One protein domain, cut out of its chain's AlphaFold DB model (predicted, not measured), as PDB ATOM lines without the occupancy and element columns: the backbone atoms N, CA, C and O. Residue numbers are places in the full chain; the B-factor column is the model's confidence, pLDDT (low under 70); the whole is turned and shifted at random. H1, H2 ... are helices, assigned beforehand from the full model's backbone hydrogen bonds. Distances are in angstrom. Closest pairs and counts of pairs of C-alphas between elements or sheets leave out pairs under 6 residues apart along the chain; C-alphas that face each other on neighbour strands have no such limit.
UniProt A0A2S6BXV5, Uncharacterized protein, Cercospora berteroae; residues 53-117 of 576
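Overview. This is residues 53 to 117 of the 576 residues of an uncharacterized protein of Cercospora berteroae (UniProt A0A2S6BXV5). Three helices are arranged round the longest of them, H3: H1 packs on its last part, residues 103 to 108, and H2 starts against its middle stretch, with Gly 66 by Gln 100, and runs away from it at nearly a right angle. From the far end of H2 a long link, residues 81 to 92, folds back to the start of H3, while residues 109 to 117 fold back from the end of H3 toward its start. Residues 78 to 83, the last three of H2 and the first three of the link, stick out at one end. The printed part has 65 residues with three named helices, in the order H1, H2, H3, and no named strand, and its class is all helix. The whole is compact, with a radius of gyration of the C-alphas of 12.3 A and spans of 33 by 25 by 20 A.

Along the chain. H3 is residues 93 to 108, 22.9 A from first to last C-alpha, from C-alpha 93 at (107.658, 125.085, 93.924) to C-alpha 108 at (106.929, 142.653, 108.533). H2 is residues 66 to 80, 21.4 A long, and ends with C-alpha 80 at (129.489, 125.324, 109.654). H1 is residues 53 to 62, 14.4 A long, and begins with C-alpha 53 at (112.642, 146.594, 113.898).

Arrangement. H3 touches both H1 and H2. It touches H2 with residues 96 to 103 alone, and H2 touches it with residues 66 to 70 alone; the closest C-alphas are those of Gly 66 and Gln 100, 4.2 A apart. The lines of H2 and H3 are about perpendicular, at 87 degrees. H3 touches H1 with residues 103 to 108 alone, the closest C-alphas being those of Gly 56 and His 107, 4.7 A apart. H1 and H3 run opposite ways at a steep tilt of 48 degrees. H1 and H2 are close but not clearly touching: their closest C-alphas, those of His 62 and Lys 68, are 7.9 A apart, and their lines are about perpendicular, at 83 degrees. In H1, H2 and H3 every O i to N i+4 pair is within hydrogen-bond range.

Size, cuts and confidence. The two C-alphas farthest apart are those of Glu 53 and Arg 84, at 33.6 A. The printed part has no cut. The link from H1 to H2 is tight, with 3 residues, and the link from H2 to H3 is long, with 12 residues. The mean pLDDT of the printed part is 78.6; residues 53, 55 and 109 to 117 are under 70.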
ATOM      1  N   GLU A  53     112.608 145.475 114.850       69.88
ATOM      2  CA  GLU A  53     112.642 146.594 113.898       69.88
ATOM      3  C   GLU A  53     113.958 146.604 113.097       69.88
ATOM      4  O   GLU A  53     113.956 146.647 111.868       69.88
ATOM      5  N   LYS A  54     115.098 146.444 113.784       74.62
ATOM      6  CA  LYS A  54     116.412 146.316 113.135       74.62
ATOM      7  C   LYS A  54     116.532 145.073 112.254       74.62
ATOM      8  O   LYS A  54     117.151 145.166 111.197       74.62
ATOM      9  N   ALA A  55     115.969 143.938 112.668       69.50
ATOM     10  CA  ALA A  55     115.967 142.716 111.866       69.50
ATOM     11  C   ALA A  55     115.134 142.883 110.583       69.50
ATOM     12  O   ALA A  55     115.615 142.526 109.513       69.50
ATOM     13  N   GLY A  56     113.954 143.508 110.664       71.19
ATOM     14  CA  GLY A  56     113.111 143.804 109.501       71.19
ATOM     15  C   GLY A  56     113.746 144.816 108.542       71.19
ATOM     16  O   GLY A  56     113.738 144.598 107.331       71.19
ATOM     17  N   ILE A  57     114.374 145.880 109.061       73.69
ATOM     18  CA  ILE A  57     115.143 146.845 108.248       73.69
ATOM     19  C   ILE A  57     116.330 146.155 107.558       73.69
ATOM     20  O   ILE A  57     116.580 146.395 106.377       73.69
ATOM     21  N   TYR A  58     117.054 145.284 108.268       72.81
ATOM     22  CA  TYR A  58     118.160 144.518 107.689       72.81
ATOM     23  C   TYR A  58     117.667 143.548 106.606       72.81
ATOM     24  O   TYR A  58     118.222 143.528 105.509       72.81
ATOM     25  N   ALA A  59     116.591 142.799 106.869       73.31
ATOM     26  CA  ALA A  59     116.012 141.863 105.910       73.31
ATOM     27  C   ALA A  59     115.532 142.573 104.634       73.31
ATOM     28  O   ALA A  59     115.885 142.143 103.540       73.31
ATOM     29  N   LYS A  60     114.836 143.712 104.761       79.38
ATOM     30  CA  LYS A  60     114.427 144.558 103.622       79.38
ATOM     31  C   LYS A  60     115.603 145.095 102.806       79.38
ATOM     32  O   LYS A  60     115.473 145.273 101.602       79.38
ATOM     33  N   ARG A  61     116.748 145.363 103.446       80.25
ATOM     34  CA  ARG A  61     117.949 145.881 102.772       80.25
ATOM     35  C   ARG A  61     118.756 144.803 102.041       80.25
ATOM     36  O   ARG A  61     119.461 145.136 101.093       80.25
ATOM     37  N   HIS A  62     118.707 143.551 102.498       79.94
ATOM     38  CA  HIS A  62     119.624 142.494 102.046       79.94
ATOM     39  C   HIS A  62     118.953 141.303 101.349       79.94
ATOM     40  O   HIS A  62     119.632 140.581 100.623       79.94
ATOM     41  N   PHE A  63     117.645 141.105 101.523       87.81
ATOM     42  CA  PHE A  63     116.898 139.992 100.940       87.81
ATOM     43  C   PHE A  63     115.700 140.541 100.156       87.81
ATOM     44  O   PHE A  63     114.699 140.959 100.741       87.81
ATOM     45  N   ILE A  64     115.847 140.573  98.830       87.44
ATOM     46  CA  ILE A  64     114.831 141.060  97.883       87.44
ATOM     47  C   ILE A  64     113.760 139.982  97.654       87.44
ATOM     48  O   ILE A  64     112.573 140.287  97.612       87.44
ATOM     49  N   ASP A  65     114.182 138.720  97.563       91.94
ATOM     50  CA  ASP A  65     113.344 137.544  97.336       91.94
ATOM     51  C   ASP A  65     113.736 136.368  98.259       91.94
ATOM     52  O   ASP A  65     114.793 136.360  98.911       91.94
ATOM     53  N   GLY A  66     112.868 135.357  98.337       85.19
ATOM     54  CA  GLY A  66     113.104 134.138  99.113       85.19
ATOM     55  C   GLY A  66     114.359 133.384  98.663       85.19
ATOM     56  O   GLY A  66     115.009 132.730  99.479       85.19
ATOM     57  N   ARG A  67     114.766 133.549  97.396       93.00
ATOM     58  CA  ARG A  67     116.008 132.994  96.848       93.00
ATOM     59  C   ARG A  67     117.238 133.572  97.542       93.00
ATOM     60  O   ARG A  67     118.092 132.798  97.971       93.00
ATOM     61  N   LYS A  68     117.343 134.895  97.703       88.94
ATOM     62  CA  LYS A  68     118.477 135.532  98.401       88.94
ATOM     63  C   LYS A  68     118.528 135.156  99.879       88.94
ATOM     64  O   LYS A  68     119.619 134.985 100.425       88.94
ATOM     65  N   LEU A  69     117.369 134.971 100.511       88.81
ATOM     66  CA  LEU A  69     117.285 134.475 101.885       88.81
ATOM     67  C   LEU A  69     117.782 133.018 102.004       88.81
ATOM     68  O   LEU A  69     118.561 132.709 102.909       88.81
ATOM     69  N   PHE A  70     117.397 132.148 101.065       89.31
ATOM     70  CA  PHE A  70     117.878 130.765 100.984       89.31
ATOM     71  C   PHE A  70     119.382 130.677 100.680       89.31
ATOM     72  O   PHE A  70     120.102 129.962 101.374       89.31
ATOM     73  N   GLU A  71     119.880 131.425  99.689       87.88
ATOM     74  CA  GLU A  71     121.304 131.459  99.320       87.88
ATOM     75  C   GLU A  71     122.178 131.854 100.526       87.88
ATOM     76  O   GLU A  71     123.192 131.206 100.798       87.88
ATOM     77  N   PHE A  72     121.741 132.842 101.315       86.25
ATOM     78  CA  PHE A  72     122.388 133.230 102.572       86.25
ATOM     79  C   PHE A  72     122.351 132.121 103.640       86.25
ATOM     80  O   PHE A  72     123.353 131.882 104.322       86.25
ATOM     81  N   HIS A  73     121.224 131.415 103.783       83.81
ATOM     82  CA  HIS A  73     121.108 130.292 104.718       83.81
ATOM     83  C   HIS A  73     122.052 129.138 104.339       83.81
ATOM     84  O   HIS A  73     122.815 128.660 105.180       83.81
ATOM     85  N   VAL A  74     122.078 128.756 103.058       84.25
ATOM     86  CA  VAL A  74     122.983 127.734 102.510       84.25
ATOM     87  C   VAL A  74     124.450 128.126 102.681       84.25
ATOM     88  O   VAL A  74     125.256 127.299 103.108       84.25
ATOM     89  N   GLN A  75     124.815 129.383 102.409       81.12
ATOM     90  CA  GLN A  75     126.181 129.868 102.626       81.12
ATOM     91  C   GLN A  75     126.601 129.732 104.098       81.12
ATOM     92  O   GLN A  75     127.729 129.323 104.387       81.12
ATOM     93  N   ARG A  76     125.686 130.010 105.035       79.88
ATOM     94  CA  ARG A  76     125.936 129.832 106.468       79.88
ATOM     95  C   ARG A  76     126.078 128.357 106.851       79.88
ATOM     96  O   ARG A  76     127.033 128.036 107.555       79.88
ATOM     97  N   LEU A  77     125.221 127.464 106.349       74.88
ATOM     98  CA  LEU A  77     125.332 126.016 106.595       74.88
ATOM     99  C   LEU A  77     126.653 125.430 106.073       74.88
ATOM    100  O   LEU A  77     127.287 124.645 106.782       74.88
ATOM    101  N   ARG A  78     127.113 125.870 104.891       78.81
ATOM    102  CA  ARG A  78     128.430 125.506 104.330       78.81
ATOM    103  C   ARG A  78     129.596 126.004 105.190       78.81
ATOM    104  O   ARG A  78     130.596 125.313 105.312       78.81
ATOM    105  N   SER A  79     129.470 127.172 105.829       70.81
ATOM    106  CA  SER A  79     130.503 127.677 106.753       70.81
ATOM    107  C   SER A  79     130.598 126.892 108.069       70.81
ATOM    108  O   SER A  79     131.621 126.962 108.744       70.81
ATOM    109  N   THR A  80     129.549 126.144 108.430       70.25
ATOM    110  CA  THR A  80     129.489 125.324 109.654       70.25
ATOM    111  C   THR A  80     129.607 123.820 109.405       70.25
ATOM    112  O   THR A  80     129.755 123.064 110.359       70.25
ATOM    113  N   SER A  81     129.501 123.358 108.155       77.00
ATOM    114  CA  SER A  81     129.565 121.935 107.805       77.00
ATOM    115  C   SER A  81     129.971 121.724 106.344       77.00
ATOM    116  O   SER A  81     129.442 122.379 105.449       77.00
ATOM    117  N   ASN A  82     130.823 120.728 106.080       75.19
ATOM    118  CA  ASN A  82     131.236 120.341 104.721       75.19
ATOM    119  C   ASN A  82     130.147 119.578 103.928       75.19
ATOM    120  O   ASN A  82     130.443 118.922 102.930       75.19
ATOM    121  N   LYS A  83     128.880 119.612 104.360       78.44
ATOM    122  CA  LYS A  83     127.805 118.839 103.724       78.44
ATOM    123  C   LYS A  83     127.297 119.552 102.467       78.44
ATOM    124  O   LYS A  83     127.057 120.762 102.471       78.44
ATOM    125  N   ARG A  84     127.108 118.794 101.378       79.81
ATOM    126  CA  ARG A  84     126.524 119.301 100.124       79.81
ATOM    127  C   ARG A  84     125.119 119.843 100.412       79.81
ATOM    128  O   ARG A  84     124.200 119.085 100.697       79.81
ATOM    129  N   CYS A  85     124.973 121.164 100.356       83.44
ATOM    130  CA  CYS A  85     123.691 121.848 100.525       83.44
ATOM    131  C   CYS A  85     122.984 121.990  99.164       83.44
ATOM    132  O   CYS A  85     123.676 122.304  98.186       83.44
ATOM    133  N   PRO A  86     121.647 121.826  99.095       84.44
ATOM    134  CA  PRO A  86     120.895 121.890  97.843       84.44
ATOM    135  C   PRO A  86     121.019 123.252  97.147       84.44
ATOM    136  O   PRO A  86     121.206 124.290  97.784       84.44
ATOM    137  N   LEU A  87     120.895 123.246  95.819       90.06
ATOM    138  CA  LEU A  87     120.778 124.459  95.006       90.06
ATOM    139  C   LEU A  87     119.318 124.928  94.968       90.06
ATOM    140  O   LEU A  87     118.403 124.113  95.047       90.06
ATOM    141  N   TRP A  88     119.087 126.233  94.781       91.75
ATOM    142  CA  TRP A  88     117.729 126.798  94.685       91.75
ATOM    143  C   TRP A  88     116.914 126.179  93.538       91.75
ATOM    144  O   TRP A  88     115.704 125.998  93.661       91.75
ATOM    145  N   SER A  89     117.572 125.812  92.434       93.81
ATOM    146  CA  SER A  89     116.958 125.100  91.309       93.81
ATOM    147  C   SER A  89     116.311 123.780  91.735       93.81
ATOM    148  O   SER A  89     115.187 123.516  91.314       93.81
ATOM    149  N   ALA A  90     116.962 123.027  92.630       91.19
ATOM    150  CA  ALA A  90     116.539 121.711  93.113       91.19
ATOM    151  C   ALA A  90     115.423 121.740  94.182       91.19
ATOM    152  O   ALA A  90     114.998 120.682  94.641       91.19
ATOM    153  N   LEU A  91     114.953 122.920  94.603       88.25
ATOM    154  CA  LEU A  91     113.798 123.033  95.500       88.25
ATOM    155  C   LEU A  91     112.478 122.890  94.728       88.25
ATOM    156  O   LEU A  91     112.345 123.408  93.613       88.25
ATOM    157  N   THR A  92     111.469 122.272  95.342       92.75
ATOM    158  CA  THR A  92     110.106 122.230  94.782       92.75
ATOM    159  C   THR A  92     109.467 123.626  94.769       92.75
ATOM    160  O   THR A  92     109.920 124.546  95.457       92.75
ATOM    161  N   THR A  93     108.403 123.812  93.984       91.31
ATOM    162  CA  THR A  93     107.658 125.085  93.924       91.31
ATOM    163  C   THR A  93     107.113 125.490  95.298       91.31
ATOM    164  O   THR A  93     107.231 126.649  95.688       91.31
ATOM    165  N   GLU A  94     106.615 124.526  96.073       87.12
ATOM    166  CA  GLU A  94     106.136 124.716  97.449       87.12
ATOM    167  C   GLU A  94     107.254 125.192  98.385       87.12
ATOM    168  O   GLU A  94     107.093 126.173  99.107       87.12
ATOM    169  N   GLN A  95     108.434 124.565  98.317       85.88
ATOM    170  CA  GLN A  95     109.598 124.982  99.105       85.88
ATOM    171  C   GLN A  95     110.040 126.408  98.748       85.88
ATOM    172  O   GLN A  95     110.348 127.203  99.637       85.88
ATOM    173  N   LYS A  96     110.036 126.763  97.456       90.81
ATOM    174  CA  LYS A  96     110.336 128.127  96.984       90.81
ATOM    175  C   LYS A  96     109.311 129.142  97.517       90.81
ATOM    176  O   LYS A  96     109.708 130.217  97.972       90.81
ATOM    177  N   ALA A  97     108.023 128.787  97.536       86.75
ATOM    178  CA  ALA A  97     106.959 129.611  98.111       86.75
ATOM    179  C   ALA A  97     107.107 129.787  99.636       86.75
ATOM    180  O   ALA A  97     106.995 130.909 100.133       86.75
ATOM    181  N   ALA A  98     107.459 128.729 100.374       84.00
ATOM    182  CA  ALA A  98     107.710 128.798 101.816       84.00
ATOM    183  C   ALA A  98     108.863 129.763 102.172       84.00
ATOM    184  O   ALA A  98     108.743 130.555 103.112       84.00
ATOM    185  N   TRP A  99     109.947 129.787 101.384       87.12
ATOM    186  CA  TRP A  99     111.022 130.783 101.545       87.12
ATOM    187  C   TRP A  99     110.558 132.222 101.268       87.12
ATOM    188  O   TRP A  99     111.015 133.149 101.941       87.12
ATOM    189  N   GLN A 100     109.637 132.422 100.321       89.56
ATOM    190  CA  GLN A 100     109.049 133.738 100.043       89.56
ATOM    191  C   GLN A 100     108.127 134.207 101.185       89.56
ATOM    192  O   GLN A 100     108.187 135.374 101.580       89.56
ATOM    193  N   LEU A 101     107.328 133.304 101.766       84.31
ATOM    194  CA  LEU A 101     106.485 133.589 102.935       84.31
ATOM    195  C   LEU A 101     107.321 133.930 104.179       84.31
ATOM    196  O   LEU A 101     107.032 134.911 104.868       84.31
ATOM    197  N   LEU A 102     108.410 133.194 104.427       82.31
ATOM    198  CA  LEU A 102     109.365 133.521 105.491       82.31
ATOM    199  C   LEU A 102     109.982 134.913 105.288       82.31
ATOM    200  O   LEU A 102     110.092 135.687 106.243       82.31
ATOM    201  N   LEU A 103     110.350 135.272 104.054       84.56
ATOM    202  CA  LEU A 103     110.857 136.614 103.778       84.56
ATOM    203  C   LEU A 103     109.814 137.698 104.092       84.56
ATOM    204  O   LEU A 103     110.151 138.692 104.741       84.56
ATOM    205  N   ALA A 104     108.557 137.498 103.686       83.06
ATOM    206  CA  ALA A 104     107.472 138.433 103.977       83.06
ATOM    207  C   ALA A 104     107.272 138.623 105.495       83.06
ATOM    208  O   ALA A 104     107.204 139.761 105.969       83.06
ATOM    209  N   ALA A 105     107.283 137.536 106.274       77.56
ATOM    210  CA  ALA A 105     107.196 137.590 107.736       77.56
ATOM    211  C   ALA A 105     108.380 138.350 108.375       77.56
ATOM    212  O   ALA A 105     108.180 139.172 109.279       77.56
ATOM    213  N   LEU A 106     109.606 138.141 107.873       78.12
ATOM    214  CA  LEU A 106     110.807 138.868 108.310       78.12
ATOM    215  C   LEU A 106     110.736 140.363 107.970       78.12
ATOM    216  O   LEU A 106     111.079 141.202 108.805       78.12
ATOM    217  N   HIS A 107     110.261 140.718 106.773       80.81
ATOM    218  CA  HIS A 107     110.054 142.108 106.344       80.81
ATOM    219  C   HIS A 107     109.007 142.835 107.198       80.81
ATOM    220  O   HIS A 107     109.154 144.033 107.463       80.81
ATOM    221  N   GLN A 108     107.964 142.129 107.637       78.75
ATOM    222  CA  GLN A 108     106.929 142.653 108.533       78.75
ATOM    223  C   GLN A 108     107.373 142.703 110.007       78.75
ATOM    224  O   GLN A 108     106.714 143.344 110.823       78.75
ATOM    225  N   GLY A 109     108.498 142.072 110.364       63.81
ATOM    226  CA  GLY A 109     108.980 142.003 111.746       63.81
ATOM    227  C   GLY A 109     108.083 141.156 112.656       63.81
ATOM    228  O   GLY A 109     108.028 141.418 113.862       63.81
ATOM    229  N   SER A 110     107.372 140.177 112.078       63.06
ATOM    230  CA  SER A 110     106.426 139.321 112.798       63.06
ATOM    231  C   SER A 110     107.092 138.568 113.956       63.06
ATOM    232  O   SER A 110     108.300 138.312 113.967       63.06
ATOM    233  N   LYS A 111     106.287 138.228 114.966       47.53
ATOM    234  CA  LYS A 111     106.706 137.377 116.087       47.53
ATOM    235  C   LYS A 111     106.846 135.916 115.695       47.53
ATOM    236  O   LYS A 111     107.613 135.217 116.353       47.53
ATOM    237  N   GLU A 112     106.050 135.456 114.738       43.69
ATOM    238  CA  GLU A 112     105.893 134.028 114.515       43.69
ATOM    239  C   GLU A 112     107.143 133.468 113.836       43.69
ATOM    240  O   GLU A 112     107.508 133.917 112.744       43.69
ATOM    241  N   PRO A 113     107.848 132.519 114.485       43.56
ATOM    242  CA  PRO A 113     108.869 131.762 113.793       43.56
ATOM    243  C   PRO A 113     108.152 130.980 112.704       43.56
ATOM    244  O   PRO A 113     107.223 130.249 113.027       43.56
ATOM    245  N   VAL A 114     108.595 131.180 111.460       53.22
ATOM    246  CA  VAL A 114     108.317 130.369 110.267       53.22
ATOM    247  C   VAL A 114     107.131 129.412 110.467       53.22
ATOM    248  O   VAL A 114     107.327 128.325 111.005       53.22
ATOM    249  N   GLY A 115     105.910 129.840 110.113       52.88
ATOM    250  CA  GLY A 115     104.687 129.048 110.339       52.88
ATOM    251  C   GLY A 115     104.860 127.603 109.866       52.88
ATOM    252  O   GLY A 115     105.636 127.378 108.941       52.88
ATOM    253  N   ASP A 116     104.213 126.640 110.527       56.78
ATOM    254  CA  ASP A 116     104.789 125.306 110.783       56.78
ATOM    255  C   ASP A 116     105.453 124.601 109.585       56.78
ATOM    256  O   ASP A 116     106.560 124.097 109.749       56.78
ATOM    257  N   GLN A 117     104.900 124.712 108.372       50.50
ATOM    258  CA  GLN A 117     105.523 124.278 107.104       50.50
ATOM    259  C   GLN A 117     106.993 124.709 106.918       50.50
ATOM    260  O   GLN A 117     107.801 123.996 106.329       50.50
TER     261      GLN A 117